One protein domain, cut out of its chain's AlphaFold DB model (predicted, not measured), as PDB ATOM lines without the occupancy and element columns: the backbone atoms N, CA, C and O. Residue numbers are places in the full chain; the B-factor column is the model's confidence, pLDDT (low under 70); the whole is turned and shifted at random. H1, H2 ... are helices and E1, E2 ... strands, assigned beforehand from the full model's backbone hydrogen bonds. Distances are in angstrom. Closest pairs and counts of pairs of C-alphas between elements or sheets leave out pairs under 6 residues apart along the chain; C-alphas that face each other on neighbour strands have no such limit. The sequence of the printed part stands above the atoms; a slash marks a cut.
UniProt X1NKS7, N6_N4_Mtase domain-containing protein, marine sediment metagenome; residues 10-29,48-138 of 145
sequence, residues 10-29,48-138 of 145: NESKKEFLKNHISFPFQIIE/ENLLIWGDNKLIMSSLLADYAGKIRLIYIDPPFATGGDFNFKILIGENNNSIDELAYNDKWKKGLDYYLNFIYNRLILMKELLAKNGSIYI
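This is residues 10 to 29 and 48 to 138 of the 145 residues of the protein "N6_N4_Mtase domain-containing protein" of marine sediment metagenome (UniProt X1NKS7). A small body is built round the helix H3: H2 packs on the later part of H3, running nearly along it, H1 packs on H3 further from that end, and a short parallel strand pair, E3 and E6, lies by the end of H3. From this body the long hairpin of E4 and E5 reaches out as an arm that makes the length, while the small pair E1 and E2 lies away from it. The printed part has 111 residues with three named helices and six named strands, in the order H1 E1 E2 H2 E3 E4 E5 H3 E6; the class is mixed, helices and strands. E1 with E2 and E4 with E5 make antiparallel sheets of two strands, E3 with E6 a parallel one. The whole is loose, with a radius of gyration of the C-alphas of 17.0 A, and spans 53 by 39 by 26 A.

H1, residues 10 to 18, touches H3, residues 112 to 129, through residues 117 to 121 of H3 alone; the closest C-alphas, of Ser 12 and Asn 121, are 6.5 A apart. They run the same way at a shallow tilt of 33 degrees, only just short of steep. E1, residues 26 to 29, is antiparallel to E2, residues 48 to 53, with N 28 and O 51 within hydrogen-bond range at 2.9 A. H2, residues 56 to 67, touches residues 121 to 129 of H3; the closest C-alphas, of Lys 57 and Arg 122, are 5.9 A apart, and the helices run the same way at a shallow tilt of 16 degrees. E3, residues 71 to 76, is parallel to E6, residues 130 to 138, at 12 degrees, with N 137 and O 74 at 2.9 A. H3 and E6 are near each other. E4, residues 85 to 92, and E5, residues 97 to 105, form a hairpin, with N 90 and O 99 at 2.8 A; E4 is apart from H3. O i to N i+4 pairs are within hydrogen-bond range throughout H1, in 6 of 8 in H2 and in 12 of 14 in H3.

H1 begins at C-alpha 10, (2.306, -8.737, 162.404). E4 is 21.2 A long and E5 23.3 A. H3, 25.9 A, begins at C-alpha 112, (3.795, -1.382, 148.760). E6 bends by 124 degrees at residue 133 and ends at C-alpha 138, (19.251, -10.212, 147.085).

The C-alphas farthest apart, of Asn 95 and Lys 132, are 53.9 A apart. Residues 30 to 47 are not printed, and C-alphas 29 and 48 across this cut are 9.5 A apart. Of the links that are printed whole, none is long. Mean pLDDT of the printed part is 82.8; 17 residues are under 70, among them 13 to 24.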
ATOM      1  N   ASN A  10       2.464  -7.901 161.210       81.19
ATOM      2  CA  ASN A  10       2.306  -8.737 162.404       81.19
ATOM      3  C   ASN A  10       1.457  -9.986 162.135       81.19
ATOM      4  O   ASN A  10       1.701 -11.025 162.745       81.19
ATOM      5  N   GLU A  11       0.490  -9.890 161.225       79.12
ATOM      6  CA  GLU A  11      -0.329 -11.019 160.769       79.12
ATOM      7  C   GLU A  11       0.535 -12.036 160.033       79.12
ATOM      8  O   GLU A  11       0.566 -13.192 160.438       79.12
ATOM      9  N   SER A  12       1.349 -11.574 159.080       70.06
ATOM     10  CA  SER A  12       2.353 -12.373 158.370       70.06
ATOM     11  C   SER A  12       3.255 -13.168 159.325       70.06
ATOM     12  O   SER A  12       3.456 -14.372 159.173       70.06
ATOM     13  N   LYS A  13       3.744 -12.516 160.389       69.38
ATOM     14  CA  LYS A  13       4.569 -13.175 161.412       69.38
ATOM     15  C   LYS A  13       3.792 -14.224 162.218       69.38
ATOM     16  O   LYS A  13       4.347 -15.270 162.544       69.38
ATOM     17  N   LYS A  14       2.536 -13.949 162.581       67.44
ATOM     18  CA  LYS A  14       1.687 -14.903 163.314       67.44
ATOM     19  C   LYS A  14       1.305 -16.099 162.446       67.44
ATOM     20  O   LYS A  14       1.338 -17.217 162.940       67.44
ATOM     21  N   GLU A  15       0.971 -15.869 161.180       68.19
ATOM     22  CA  GLU A  15       0.651 -16.915 160.206       68.19
ATOM     23  C   GLU A  15       1.847 -17.846 159.991       68.19
ATOM     24  O   GLU A  15       1.692 -19.063 160.060       68.19
ATOM     25  N   PHE A  16       3.047 -17.276 159.844       66.19
ATOM     26  CA  PHE A  16       4.293 -18.037 159.774       66.19
ATOM     27  C   PHE A  16       4.465 -18.979 160.976       66.19
ATOM     28  O   PHE A  16       4.673 -20.172 160.796       66.19
ATOM     29  N   LEU A  17       4.314 -18.464 162.201       61.72
ATOM     30  CA  LEU A  17       4.486 -19.256 163.427       61.72
ATOM     31  C   LEU A  17       3.419 -20.348 163.609       61.72
ATOM     32  O   LEU A  17       3.621 -21.268 164.398       61.72
ATOM     33  N   LYS A  18       2.274 -20.233 162.929       61.25
ATOM     34  CA  LYS A  18       1.128 -21.134 163.097       61.25
ATOM     35  C   LYS A  18       1.080 -22.246 162.045       61.25
ATOM     36  O   LYS A  18       0.551 -23.312 162.335       61.25
ATOM     37  N   ASN A  19       1.636 -22.010 160.853       57.12
ATOM     38  CA  ASN A  19       1.397 -22.830 159.663       57.12
ATOM     39  C   ASN A  19       2.688 -23.403 159.050       57.12
ATOM     40  O   ASN A  19       2.910 -23.268 157.846       57.12
ATOM     41  N   HIS A  20       3.515 -24.098 159.836       59.78
ATOM     42  CA  HIS A  20       4.538 -24.998 159.279       59.78
ATOM     43  C   HIS A  20       3.865 -26.247 158.696       59.78
ATOM     44  O   HIS A  20       3.940 -27.344 159.243       59.78
ATOM     45  N   ILE A  21       3.132 -26.057 157.602       58.88
ATOM     46  CA  ILE A  21       2.474 -27.128 156.869       58.88
ATOM     47  C   ILE A  21       3.425 -27.518 155.742       58.88
ATOM     48  O   ILE A  21       3.778 -26.692 154.894       58.88
ATOM     49  N   SER A  22       3.879 -28.768 155.777       58.25
ATOM     50  CA  SER A  22       4.611 -29.378 154.672       58.25
ATOM     51  C   SER A  22       3.601 -29.768 153.599       58.25
ATOM     52  O   SER A  22       2.688 -30.554 153.857       58.25
ATOM     53  N   PHE A  23       3.739 -29.187 152.412       60.78
ATOM     54  CA  PHE A  23       2.949 -29.553 151.243       60.78
ATOM     55  C   PHE A  23       3.785 -30.406 150.287       60.78
ATOM     56  O   PHE A  23       4.990 -30.153 150.143       60.78
ATOM     57  N   PRO A  24       3.172 -31.385 149.599       63.81
ATOM     58  CA  PRO A  24       3.851 -32.091 148.526       63.81
ATOM     59  C   PRO A  24       4.204 -31.097 147.414       63.81
ATOM     60  O   PRO A  24       3.380 -30.275 147.016       63.81
ATOM     61  N   PHE A  25       5.432 -31.173 146.913       71.88
ATOM     62  CA  PHE A  25       5.897 -30.398 145.767       71.88
ATOM     63  C   PHE A  25       6.461 -31.335 144.704       71.88
ATOM     64  O   PHE A  25       6.911 -32.443 145.005       71.88
ATOM     65  N   GLN A  26       6.437 -30.882 143.453       70.00
ATOM     66  CA  GLN A  26       6.948 -31.652 142.331       70.00
ATOM     67  C   GLN A  26       8.412 -31.297 142.073       70.00
ATOM     68  O   GLN A  26       8.752 -30.153 141.764       70.00
ATOM     69  N   ILE A  27       9.285 -32.296 142.183       73.94
ATOM     70  CA  ILE A  27      10.662 -32.209 141.695       73.94
ATOM     71  C   ILE A  27      10.610 -32.484 140.192       73.94
ATOM     72  O   ILE A  27      10.139 -33.546 139.788       73.94
ATOM     73  N   ILE A  28      11.051 -31.526 139.375       72.75
ATOM     74  CA  ILE A  28      11.083 -31.700 137.918       72.75
ATOM     75  C   ILE A  28      12.351 -32.448 137.516       72.75
ATOM     76  O   ILE A  28      12.281 -33.377 136.718       72.75
ATOM     77  N   GLU A  29      13.505 -32.088 138.085       68.81
ATOM     78  CA  GLU A  29      14.781 -32.682 137.681       68.81
ATOM     79  C   GLU A  29      15.713 -32.899 138.869       68.81
ATOM     80  O   GLU A  29      15.820 -32.062 139.772       68.81
ATOM     81  N   GLU A  48      22.981 -34.506 144.769       71.31
ATOM     82  CA  GLU A  48      22.021 -34.253 143.699       71.31
ATOM     83  C   GLU A  48      21.646 -32.768 143.704       71.31
ATOM     84  O   GLU A  48      21.322 -32.202 144.749       71.31
ATOM     85  N   ASN A  49      21.722 -32.124 142.541       85.44
ATOM     86  CA  ASN A  49      21.109 -30.815 142.342       85.44
ATOM     87  C   ASN A  49      19.611 -31.022 142.115       85.44
ATOM     88  O   ASN A  49      19.239 -31.935 141.376       85.44
ATOM     89  N   LEU A  50      18.777 -30.169 142.707       87.31
ATOM     90  CA  LEU A  50      17.320 -30.253 142.610       87.31
ATOM     91  C   LEU A  50      16.773 -29.068 141.810       87.31
ATOM     92  O   LEU A  50      17.093 -27.921 142.122       87.31
ATOM     93  N   LEU A  51      15.910 -29.351 140.835       88.94
ATOM     94  CA  LEU A  51      15.028 -28.370 140.207       88.94
ATOM     95  C   LEU A  51      13.591 -28.661 140.640       88.94
ATOM     96  O   LEU A  51      13.064 -29.748 140.395       88.94
ATOM     97  N   ILE A  52      12.963 -27.692 141.300       89.19
ATOM     98  CA  ILE A  52      11.633 -27.832 141.899       89.19
ATOM     99  C   ILE A  52      10.716 -26.772 141.301       89.19
ATOM    100  O   ILE A  52      11.117 -25.615 141.175       89.19
ATOM    101  N   TRP A  53       9.483 -27.154 140.977       86.12
ATOM    102  CA  TRP A  53       8.477 -26.243 140.438       86.12
ATOM    103  C   TRP A  53       7.259 -26.128 141.340       86.12
ATOM    104  O   TRP A  53       6.807 -27.103 141.942       86.12
ATOM    105  N   GLY A  54       6.754 -24.900 141.445       87.25
ATOM    106  CA  GLY A  54       5.645 -24.524 142.311       87.25
ATOM    107  C   GLY A  54       5.871 -23.174 142.990       87.25
ATOM    108  O   GLY A  54       6.845 -22.468 142.720       87.25
ATOM    109  N   ASP A  55       4.967 -22.815 143.904       88.44
ATOM    110  CA  ASP A  55       5.115 -21.601 144.707       88.44
ATOM    111  C   ASP A  55       6.287 -21.744 145.690       88.44
ATOM    112  O   ASP A  55       6.330 -22.638 146.540       88.44
ATOM    113  N   ASN A  56       7.244 -20.827 145.587       92.06
ATOM    114  CA  ASN A  56       8.466 -20.855 146.383       92.06
ATOM    115  C   ASN A  56       8.230 -20.759 147.904       92.06
ATOM    116  O   ASN A  56       9.013 -21.339 148.652       92.06
ATOM    117  N   LYS A  57       7.177 -20.090 148.401       90.44
ATOM    118  CA  LYS A  57       6.865 -20.018 149.841       90.44
ATOM    119  C   LYS A  57       6.482 -21.410 150.340       90.44
ATOM    120  O   LYS A  57       6.981 -21.837 151.379       90.44
ATOM    121  N   LEU A  58       5.638 -22.121 149.593       88.38
ATOM    122  CA  LEU A  58       5.213 -23.477 149.945       88.38
ATOM    123  C   LEU A  58       6.377 -24.467 149.861       88.38
ATOM    124  O   LEU A  58       6.607 -25.212 150.809       88.38
ATOM    125  N   ILE A  59       7.164 -24.412 148.783       91.56
ATOM    126  CA  ILE A  59       8.340 -25.274 148.607       91.56
ATOM    127  C   ILE A  59       9.347 -25.051 149.737       91.56
ATOM    128  O   ILE A  59       9.766 -26.009 150.379       91.56
ATOM    129  N   MET A  60       9.718 -23.798 150.023       92.75
ATOM    130  CA  MET A  60      10.663 -23.499 151.102       92.75
ATOM    131  C   MET A  60      10.137 -23.957 152.465       92.75
ATOM    132  O   MET A  60      10.925 -24.462 153.257       92.75
ATOM    133  N   SER A  61       8.830 -23.824 152.726       90.38
ATOM    134  CA  SER A  61       8.199 -24.350 153.946       90.38
ATOM    135  C   SER A  61       8.395 -25.861 154.073       90.38
ATOM    136  O   SER A  61       8.827 -26.331 155.123       90.38
ATOM    137  N   SER A  62       8.159 -26.620 153.002       88.88
ATOM    138  CA  SER A  62       8.377 -28.070 153.001       88.88
ATOM    139  C   SER A  62       9.858 -28.444 153.134       88.88
ATOM    140  O   SER A  62      10.193 -29.377 153.861       88.88
ATOM    141  N   LEU A  63      10.764 -27.690 152.498       91.25
ATOM    142  CA  LEU A  63      12.212 -27.919 152.585       91.25
ATOM    143  C   LEU A  63      12.772 -27.729 153.998       91.25
ATOM    144  O   LEU A  63      13.840 -28.267 154.289       91.25
ATOM    145  N   LEU A  64      12.085 -27.008 154.891       90.62
ATOM    146  CA  LEU A  64      12.535 -26.852 156.277       90.62
ATOM    147  C   LEU A  64      12.700 -28.193 156.998       90.62
ATOM    148  O   LEU A  64      13.619 -28.314 157.804       90.62
ATOM    149  N   ALA A  65      11.869 -29.194 156.688       89.06
ATOM    150  CA  ALA A  65      11.939 -30.511 157.321       89.06
ATOM    151  C   ALA A  65      13.331 -31.152 157.169       89.06
ATOM    152  O   ALA A  65      13.879 -31.695 158.129       89.06
ATOM    153  N   ASP A  66      13.934 -31.008 155.987       88.81
ATOM    154  CA  ASP A  66      15.197 -31.662 155.651       88.81
ATOM    155  C   ASP A  66      16.395 -30.704 155.618       88.81
ATOM    156  O   ASP A  66      17.530 -31.137 155.830       88.81
ATOM    157  N   TYR A  67      16.176 -29.407 155.375       92.94
ATOM    158  CA  TYR A  67      17.228 -28.429 155.065       92.94
ATOM    159  C   TYR A  67      17.314 -27.231 156.022       92.94
ATOM    160  O   TYR A  67      18.175 -26.373 155.811       92.94
ATOM    161  N   ALA A  68      16.501 -27.164 157.084       95.06
ATOM    162  CA  ALA A  68      16.617 -26.102 158.090       95.06
ATOM    163  C   ALA A  68      18.048 -25.998 158.645       95.06
ATOM    164  O   ALA A  68      18.649 -26.992 159.059       95.06
ATOM    165  N   GLY A  69      18.614 -24.791 158.628       96.81
ATOM    166  CA  GLY A  69      19.978 -24.537 159.087       96.81
ATOM    167  C   GLY A  69      21.099 -25.161 158.239       96.81
ATOM    168  O   GLY A  69      22.244 -25.191 158.699       96.81
ATOM    169  N   LYS A  70      20.818 -25.685 157.035       95.81
ATOM    170  CA  LYS A  70      21.812 -26.404 156.207       95.81
ATOM    171  C   LYS A  70      22.261 -25.630 154.968       95.81
ATOM    172  O   LYS A  70      23.316 -25.942 154.411       95.81
ATOM    173  N   ILE A  71      21.512 -24.615 154.532       96.38
ATOM    174  CA  ILE A  71      21.822 -23.872 153.305       96.38
ATOM    175  C   ILE A  71      22.913 -22.830 153.572       96.38
ATOM    176  O   ILE A  71      22.770 -21.951 154.415       96.38
ATOM    177  N   ARG A  72      24.032 -22.914 152.848       97.69
ATOM    178  CA  ARG A  72      25.172 -21.993 153.035       97.69
ATOM    179  C   ARG A  72      25.038 -20.681 152.266       97.69
ATOM    180  O   ARG A  72      25.621 -19.677 152.672       97.69
ATOM    181  N   LEU A  73      24.328 -20.702 151.146       97.62
ATOM    182  CA  LEU A  73      24.188 -19.562 150.254       97.62
ATOM    183  C   LEU A  73      22.787 -19.566 149.652       97.62
ATOM    184  O   LEU A  73      22.362 -20.583 149.108       97.62
ATOM    185  N   ILE A  74      22.111 -18.425 149.730       98.12
ATOM    186  CA  ILE A  74      20.869 -18.154 149.006       98.12
ATOM    187  C   ILE A  74      21.116 -16.946 148.104       98.12
ATOM    188  O   ILE A  74      21.607 -15.916 148.564       98.12
ATOM    189  N   TYR A  75      20.774 -17.074 146.828       97.94
ATOM    190  CA  TYR A  75      20.725 -15.966 145.881       97.94
ATOM    191  C   TYR A  75      19.301 -15.856 145.353       97.94
ATOM    192  O   TYR A  75      18.725 -16.869 144.952       97.94
ATOM    193  N   ILE A  76      18.742 -14.648 145.363       96.00
ATOM    194  CA  ILE A  76      17.435 -14.369 144.772       96.00
ATOM    195  C   ILE A  76      17.450 -13.065 143.984       96.00
ATOM    196  O   ILE A  76      18.140 -12.111 144.340       96.00
ATOM    197  N   ASP A  77      16.615 -13.045 142.953       93.00
ATOM    198  CA  ASP A  77      16.314 -11.883 142.123       93.00
ATOM    199  C   ASP A  77      14.782 -11.713 142.084       93.00
ATOM    200  O   ASP A  77      14.114 -12.239 141.190       93.00
ATOM    201  N   PRO A  78      14.173 -11.180 143.165       90.25
ATOM    202  CA  PRO A  78      12.726 -11.022 143.247       90.25
ATOM    203  C   PRO A  78      12.227  -9.894 142.326       90.25
ATOM    204  O   PRO A  78      13.003  -9.015 141.972       90.25
ATOM    205  N   PRO A  79      10.917  -9.833 142.018       87.50
ATOM    206  CA  PRO A  79      10.337  -8.685 141.318       87.50
ATOM    207  C   PRO A  79      10.638  -7.362 142.045       87.50
ATOM    208  O   PRO A  79      10.591  -7.316 143.281       87.50
ATOM    209  N   PHE A  80      10.936  -6.293 141.300       84.00
ATOM    210  CA  PHE A  80      11.388  -5.011 141.868       84.00
ATOM    211  C   PHE A  80      10.252  -4.033 142.201       84.00
ATOM    212  O   PHE A  80      10.522  -2.926 142.653       84.00
ATOM    213  N   ALA A  81       8.989  -4.424 142.012       77.50
ATOM    214  CA  ALA A  81       7.835  -3.538 142.142       77.50
ATOM    215  C   ALA A  81       7.914  -2.329 141.190       77.50
ATOM    216  O   ALA A  81       7.686  -1.180 141.562       77.50
ATOM    217  N   THR A  82       8.224  -2.607 139.924       72.50
ATOM    218  CA  THR A  82       8.344  -1.620 138.839       72.50
ATOM    219  C   THR A  82       7.000  -1.098 138.321       72.50
ATOM    220  O   THR A  82       6.969  -0.103 137.594       72.50
ATOM    221  N   GLY A  83       5.887  -1.769 138.646       66.44
ATOM    222  CA  GLY A  83       4.556  -1.452 138.115       66.44
ATOM    223  C   GLY A  83       4.302  -1.971 136.691       66.44
ATOM    224  O   GLY A  83       3.308  -1.586 136.068       66.44
ATOM    225  N   GLY A  84       5.179  -2.832 136.163       70.19
ATOM    226  CA  GLY A  84       5.041  -3.485 134.856       70.19
ATOM    227  C   GLY A  84       4.487  -4.915 134.929       70.19
ATOM    228  O   GLY A  84       4.511  -5.555 135.975       70.19
ATOM    229  N   ASP A  85       3.986  -5.420 133.800       72.19
ATOM    230  CA  ASP A  85       3.780  -6.860 133.598       72.19
ATOM    231  C   ASP A  85       4.942  -7.375 132.740       72.19
ATOM    232  O   ASP A  85       5.282  -6.747 131.733       72.19
ATOM    233  N   PHE A  86       5.559  -8.488 133.138       74.25
ATOM    234  CA  PHE A  86       6.650  -9.100 132.384       74.25
ATOM    235  C   PHE A  86       6.131 -10.348 131.683       74.25
ATOM    236  O   PHE A  86       5.693 -11.291 132.341       74.25
ATOM    237  N   ASN A  87       6.199 -10.351 130.353       78.50
ATOM    238  CA  ASN A  87       5.750 -11.455 129.511       78.50
ATOM    239  C   ASN A  87       6.950 -12.104 128.816       78.50
ATOM    240  O   ASN A  87       7.917 -11.418 128.476       78.50
ATOM    241  N   PHE A  88       6.873 -13.406 128.560       77.69
ATOM    242  CA  PHE A  88       7.771 -14.087 127.635       77.69
ATOM    243  C   PHE A  88       7.010 -14.464 126.366       77.69
ATOM    244  O   PHE A  88       5.806 -14.708 126.389       77.69
ATOM    245  N   LYS A  89       7.724 -14.483 125.240       79.31
ATOM    246  CA  LYS A  89       7.151 -14.845 123.945       79.31
ATOM    247  C   LYS A  89       7.287 -16.336 123.713       79.31
ATOM    248  O   LYS A  89       8.400 -16.856 123.686       79.31
ATOM    249  N   ILE A  90       6.163 -16.994 123.478       81.12
ATOM    250  CA  ILE A  90       6.113 -18.378 123.020       81.12
ATOM    251  C   ILE A  90       5.883 -18.368 121.521       81.12
ATOM    252  O   ILE A  90       4.875 -17.843 121.053       81.12
ATOM    253  N   LEU A  91       6.814 -18.948 120.768       81.81
ATOM    254  CA  LEU A  91       6.647 -19.150 119.333       81.81
ATOM    255  C   LEU A  91       5.667 -20.301 119.090       81.81
ATOM    256  O   LEU A  91       5.821 -21.382 119.657       81.81
ATOM    257  N   ILE A  92       4.669 -20.069 118.241       78.88
ATOM    258  CA  ILE A  92       3.666 -21.062 117.861       78.88
ATOM    259  C   ILE A  92       3.718 -21.285 116.354       78.88
ATOM    260  O   ILE A  92       3.440 -20.388 115.557       78.88
ATOM    261  N   GLY A  93       4.015 -22.528 115.982       76.69
ATOM    262  CA  GLY A  93       4.132 -22.962 114.594       76.69
ATOM    263  C   GLY A  93       5.417 -22.488 113.911       76.69
ATOM    264  O   GLY A  93       6.270 -21.838 114.509       76.69
ATOM    265  N   GLU A  94       5.548 -22.824 112.629       76.19
ATOM    266  CA  GLU A  94       6.741 -22.529 111.817       76.19
ATOM    267  C   GLU A  94       6.737 -21.103 111.225       76.19
ATOM    268  O   GLU A  94       7.738 -20.644 110.684       76.19
ATOM    269  N   ASN A  95       5.632 -20.363 111.374       71.75
ATOM    270  CA  ASN A  95       5.402 -19.075 110.706       71.75
ATOM    271  C   ASN A  95       5.778 -17.845 111.559       71.75
ATOM    272  O   ASN A  95       5.205 -16.777 111.367       71.75
ATOM    273  N   ASN A  96       6.707 -17.972 112.515       71.44
ATOM    274  CA  ASN A  96       7.133 -16.890 113.426       71.44
ATOM    275  C   ASN A  96       6.003 -16.205 114.230       71.44
ATOM    276  O   ASN A  96       6.193 -15.104 114.751       71.44
ATOM    277  N   ASN A  97       4.837 -16.836 114.374       76.06
ATOM    278  CA  ASN A  97       3.779 -16.305 115.229       76.06
ATOM    279  C   ASN A  97       4.182 -16.473 116.698       76.06
ATOM    280  O   ASN A  97       4.677 -17.528 117.083       76.06
ATOM    281  N   SER A  98       3.959 -15.451 117.526       79.62
ATOM    282  CA  SER A  98       4.247 -15.510 118.962       79.62
ATOM    283  C   SER A  98       3.027 -15.154 119.799       79.62
ATOM    284  O   SER A  98       2.349 -14.174 119.491       79.62
ATOM    285  N   ILE A  99       2.797 -15.894 120.880       81.69
ATOM    286  CA  ILE A  99       1.875 -15.511 121.951       81.69
ATOM    287  C   ILE A  99       2.693 -14.967 123.122       81.69
ATOM    288  O   ILE A  99       3.718 -15.543 123.486       81.69
ATOM    289  N   ASP A 100       2.240 -13.854 123.697       79.38
ATOM    290  CA  ASP A 100       2.784 -13.333 124.948       79.38
ATOM    291  C   ASP A 100       2.148 -14.094 126.122       79.38
ATOM    292  O   ASP A 100       0.938 -14.009 126.341       79.38
ATOM    293  N   GLU A 101       2.957 -14.827 126.886       78.44
ATOM    294  CA  GLU A 101       2.538 -15.451 128.141       78.44
ATOM    295  C   GLU A 101       3.100 -14.656 129.326       78.44
ATOM    296  O   GLU A 101       4.268 -14.257 129.335       78.44
ATOM    297  N   LEU A 102       2.257 -14.388 130.328       75.50
ATOM    298  CA  LEU A 102       2.649 -13.636 131.519       75.50
ATOM    299  C   LEU A 102       3.666 -14.447 132.332       75.50
ATOM    300  O   LEU A 102       3.319 -15.471 132.913       75.50
ATOM    301  N   ALA A 103       4.904 -13.958 132.416       72.56
ATOM    302  CA  ALA A 103       5.957 -14.566 133.223       72.56
ATOM    303  C   ALA A 103       5.701 -14.301 134.710       72.56
ATOM    304  O   ALA A 103       5.650 -15.218 135.528       72.56
ATOM    305  N   TYR A 104       5.530 -13.026 135.062       69.06
ATOM    306  CA  TYR A 104       5.157 -12.607 136.405       69.06
ATOM    307  C   TYR A 104       4.530 -11.213 136.397       69.06
ATOM    308  O   TYR A 104       4.802 -10.368 135.541       69.06
ATOM    309  N   ASN A 105       3.671 -10.984 137.387       68.62
ATOM    310  CA  ASN A 105       3.034  -9.697 137.606       68.62
ATOM    311  C   ASN A 105       3.865  -8.879 138.603       68.62
ATOM    312  O   ASN A 105       3.980  -9.272 139.764       68.62
ATOM    313  N   ASP A 106       4.416  -7.750 138.161       72.69
ATOM    314  CA  ASP A 106       5.133  -6.802 139.023       72.69
ATOM    315  C   ASP A 106       4.296  -5.539 139.317       72.69
ATOM    316  O   ASP A 106       4.799  -4.507 139.769       72.69
ATOM    317  N   LYS A 107       2.977  -5.630 139.087       72.38
ATOM    318  CA  LYS A 107       1.963  -4.666 139.523       72.38
ATOM    319  C   LYS A 107       1.380  -5.100 140.855       72.38
ATOM    320  O   LYS A 107       0.445  -5.899 140.968       72.38
ATOM    321  N   TRP A 108       1.858  -4.450 141.898       75.56
ATOM    322  CA  TRP A 108       1.381  -4.652 143.255       75.56
ATOM    323  C   TRP A 108       0.096  -3.848 143.483       75.56
ATOM    324  O   TRP A 108       0.100  -2.830 144.161       75.56
ATOM    325  N   LYS A 109      -1.033  -4.303 142.913       66.00
ATOM    326  CA  LYS A 109      -2.345  -3.603 142.948       66.00
ATOM    327  C   LYS A 109      -2.830  -3.217 144.355       66.00
ATOM    328  O   LYS A 109      -3.660  -2.328 144.494       66.00
ATOM    329  N   LYS A 110      -2.339  -3.906 145.389       71.62
ATOM    330  CA  LYS A 110      -2.633  -3.653 146.811       71.62
ATOM    331  C   LYS A 110      -1.600  -2.737 147.494       71.62
ATOM    332  O   LYS A 110      -1.623  -2.603 148.713       71.62
ATOM    333  N   GLY A 111      -0.711  -2.120 146.719       81.81
ATOM    334  CA  GLY A 111       0.324  -1.199 147.171       81.81
ATOM    335  C   GLY A 111       1.569  -1.870 147.757       81.81
ATOM    336  O   GLY A 111       1.687  -3.098 147.830       81.81
ATOM    337  N   LEU A 112       2.490  -1.016 148.208       85.81
ATOM    338  CA  LEU A 112       3.795  -1.382 148.760       85.81
ATOM    339  C   LEU A 112       3.700  -2.336 149.960       85.81
ATOM    340  O   LEU A 112       4.497  -3.261 150.077       85.81
ATOM    341  N   ASP A 113       2.695  -2.174 150.821       88.19
ATOM    342  CA  ASP A 113       2.497  -3.035 151.994       88.19
ATOM    343  C   ASP A 113       2.327  -4.512 151.608       88.19
ATOM    344  O   ASP A 113       2.815  -5.410 152.299       88.19
ATOM    345  N   TYR A 114       1.665  -4.785 150.481       85.31
ATOM    346  CA  TYR A 114       1.496  -6.150 149.993       85.31
ATOM    347  C   TYR A 114       2.806  -6.713 149.429       85.31
ATOM    348  O   TYR A 114       3.129  -7.868 149.708       85.31
ATOM    349  N   TYR A 115       3.588  -5.906 148.703       88.38
ATOM    350  CA  TYR A 115       4.935  -6.286 148.256       88.38
ATOM    351  C   TYR A 115       5.852  -6.611 149.441       88.38
ATOM    352  O   TYR A 115       6.483  -7.670 149.487       88.38
ATOM    353  N   LEU A 116       5.858  -5.741 150.455       90.00
ATOM    354  CA  LEU A 116       6.633  -5.943 151.674       90.00
ATOM    355  C   LEU A 116       6.214  -7.228 152.388       90.00
ATOM    356  O   LEU A 116       7.083  -7.999 152.780       90.00
ATOM    357  N   ASN A 117       4.914  -7.521 152.502       88.62
ATOM    358  CA  ASN A 117       4.445  -8.799 153.049       88.62
ATOM    359  C   ASN A 117       4.883 -10.002 152.196       88.62
ATOM    360  O   ASN A 117       5.287 -11.031 152.743       88.62
ATOM    361  N   PHE A 118       4.832  -9.887 150.867       88.81
ATOM    362  CA  PHE A 118       5.246 -10.946 149.945       88.81
ATOM    363  C   PHE A 118       6.724 -11.319 150.115       88.81
ATOM    364  O   PHE A 118       7.033 -12.510 150.241       88.81
ATOM    365  N   ILE A 119       7.618 -10.323 150.156       91.75
ATOM    366  CA  ILE A 119       9.059 -10.527 150.356       91.75
ATOM    367  C   ILE A 119       9.348 -10.957 151.796       91.75
ATOM    368  O   ILE A 119      10.058 -11.936 152.014       91.75
ATOM    369  N   TYR A 120       8.751 -10.291 152.787       92.00
ATOM    370  CA  TYR A 120       8.983 -10.571 154.205       92.00
ATOM    371  C   TYR A 120       8.706 -12.034 154.563       92.00
ATOM    372  O   TYR A 120       9.546 -12.681 155.184       92.00
ATOM    373  N   ASN A 121       7.579 -12.588 154.108       90.00
ATOM    374  CA  ASN A 121       7.222 -13.982 154.376       90.00
ATOM    375  C   ASN A 121       8.238 -14.985 153.808       90.00
ATOM    376  O   ASN A 121       8.496 -16.021 154.420       90.00
ATOM    377  N   ARG A 122       8.850 -14.671 152.662       93.31
ATOM    378  CA  ARG A 122       9.881 -15.506 152.029       93.31
ATOM    379  C   ARG A 122      11.223 -15.376 152.732       93.31
ATOM    380  O   ARG A 122      11.878 -16.385 152.967       93.31
ATOM    381  N   LEU A 123      11.601 -14.162 153.128       94.75
ATOM    382  CA  LEU A 123      12.854 -13.922 153.841       94.75
ATOM    383  C   LEU A 123      12.897 -14.614 155.204       94.75
ATOM    384  O   LEU A 123      13.964 -15.073 155.605       94.75
ATOM    385  N   ILE A 124      11.762 -14.741 155.903       92.81
ATOM    386  CA  ILE A 124      11.718 -15.530 157.143       92.81
ATOM    387  C   ILE A 124      12.037 -17.002 156.844       92.81
ATOM    388  O   ILE A 124      12.907 -17.568 157.494       92.81
ATOM    389  N   LEU A 125      11.404 -17.609 155.833       93.12
ATOM    390  CA  LEU A 125      11.678 -19.001 155.449       93.12
ATOM    391  C   LEU A 125      13.140 -19.208 155.034       93.12
ATOM    392  O   LEU A 125      13.791 -20.142 155.492       93.12
ATOM    393  N   MET A 126      13.677 -18.306 154.210       96.06
ATOM    394  CA  MET A 126      15.083 -18.336 153.800       96.06
ATOM    395  C   MET A 126      16.021 -18.249 155.003       96.06
ATOM    396  O   MET A 126      17.020 -18.959 155.048       96.06
ATOM    397  N   LYS A 127      15.687 -17.426 156.003       95.44
ATOM    398  CA  LYS A 127      16.455 -17.333 157.246       95.44
ATOM    399  C   LYS A 127      16.467 -18.652 158.021       95.44
ATOM    400  O   LYS A 127      17.526 -19.030 158.504       95.44
ATOM    401  N   GLU A 128      15.336 -19.343 158.127       94.62
ATOM    402  CA  GLU A 128      15.268 -20.646 158.808       94.62
ATOM    403  C   GLU A 128      16.017 -21.751 158.034       94.62
ATOM    404  O   GLU A 128      16.602 -22.659 158.627       94.62
ATOM    405  N   LEU A 129      16.067 -21.665 156.700       95.94
ATOM    406  CA  LEU A 129      16.861 -22.568 155.855       95.94
ATOM    407  C   LEU A 129      18.375 -22.301 155.945       95.94
ATOM    408  O   LEU A 129      19.179 -23.225 155.790       95.94
ATOM    409  N   LEU A 130      18.781 -21.050 156.182       98.00
ATOM    410  CA  LEU A 130      20.187 -20.651 156.229       98.00
ATOM    411  C   LEU A 130      20.923 -21.265 157.419       98.00
ATOM    412  O   LEU A 130      20.493 -21.198 158.567       98.00
ATOM    413  N   ALA A 131      22.113 -21.787 157.144       98.19
ATOM    414  CA  ALA A 131      23.072 -22.156 158.170       98.19
ATOM    415  C   ALA A 131      23.467 -20.945 159.022       98.19
ATOM    416  O   ALA A 131      23.435 -19.801 158.570       98.19
ATOM    417  N   LYS A 132      23.937 -21.202 160.249       97.19
ATOM    418  CA  LYS A 132      24.365 -20.154 161.195       97.19
ATOM    419  C   LYS A 132      25.395 -19.174 160.606       97.19
ATOM    420  O   LYS A 132      25.423 -18.015 160.996       97.19
ATOM    421  N   ASN A 133      26.244 -19.647 159.693       97.19
ATOM    422  CA  ASN A 133      27.248 -18.867 158.960       97.19
ATOM    423  C   ASN A 133      26.928 -18.743 157.458       97.19
ATOM    424  O   ASN A 133      27.833 -18.541 156.646       97.19
ATOM    425  N   GLY A 134      25.666 -18.945 157.084       97.50
ATOM    426  CA  GLY A 134      25.193 -18.789 155.720       97.50
ATOM    427  C   GLY A 134      25.068 -17.321 155.326       97.50
ATOM    428  O   GLY A 134      25.051 -16.424 156.168       97.50
ATOM    429  N   SER A 135      24.974 -17.081 154.023       98.06
ATOM    430  CA  SER A 135      24.797 -15.742 153.459       98.06
ATOM    431  C   SER A 135      23.632 -15.715 152.479       98.06
ATOM    432  O   SER A 135      23.335 -16.712 151.819       98.06
ATOM    433  N   ILE A 136      22.972 -14.563 152.400       97.94
ATOM    434  CA  ILE A 136      21.925 -14.285 151.424       97.94
ATOM    435  C   ILE A 136      22.313 -13.060 150.606       97.94
ATOM    436  O   ILE A 136      22.741 -12.051 151.163       97.94
ATOM    437  N   TYR A 137      22.153 -13.168 149.294       97.88
ATOM    438  CA  TYR A 137      22.321 -12.083 148.339       97.88
ATOM    439  C   TYR A 137      20.980 -11.862 147.655       97.88
ATOM    440  O   TYR A 137      20.361 -12.806 147.163       97.88
ATOM    441  N   ILE A 138      20.524 -10.617 147.670       95.75
ATOM    442  CA  ILE A 138      19.251 -10.212 147.085       95.75
ATOM    443  C   ILE A 138      19.582  -9.141 146.060       95.75
ATOM    444  O   ILE A 138      20.132  -8.101 146.420       95.75
TER     445      ILE A 138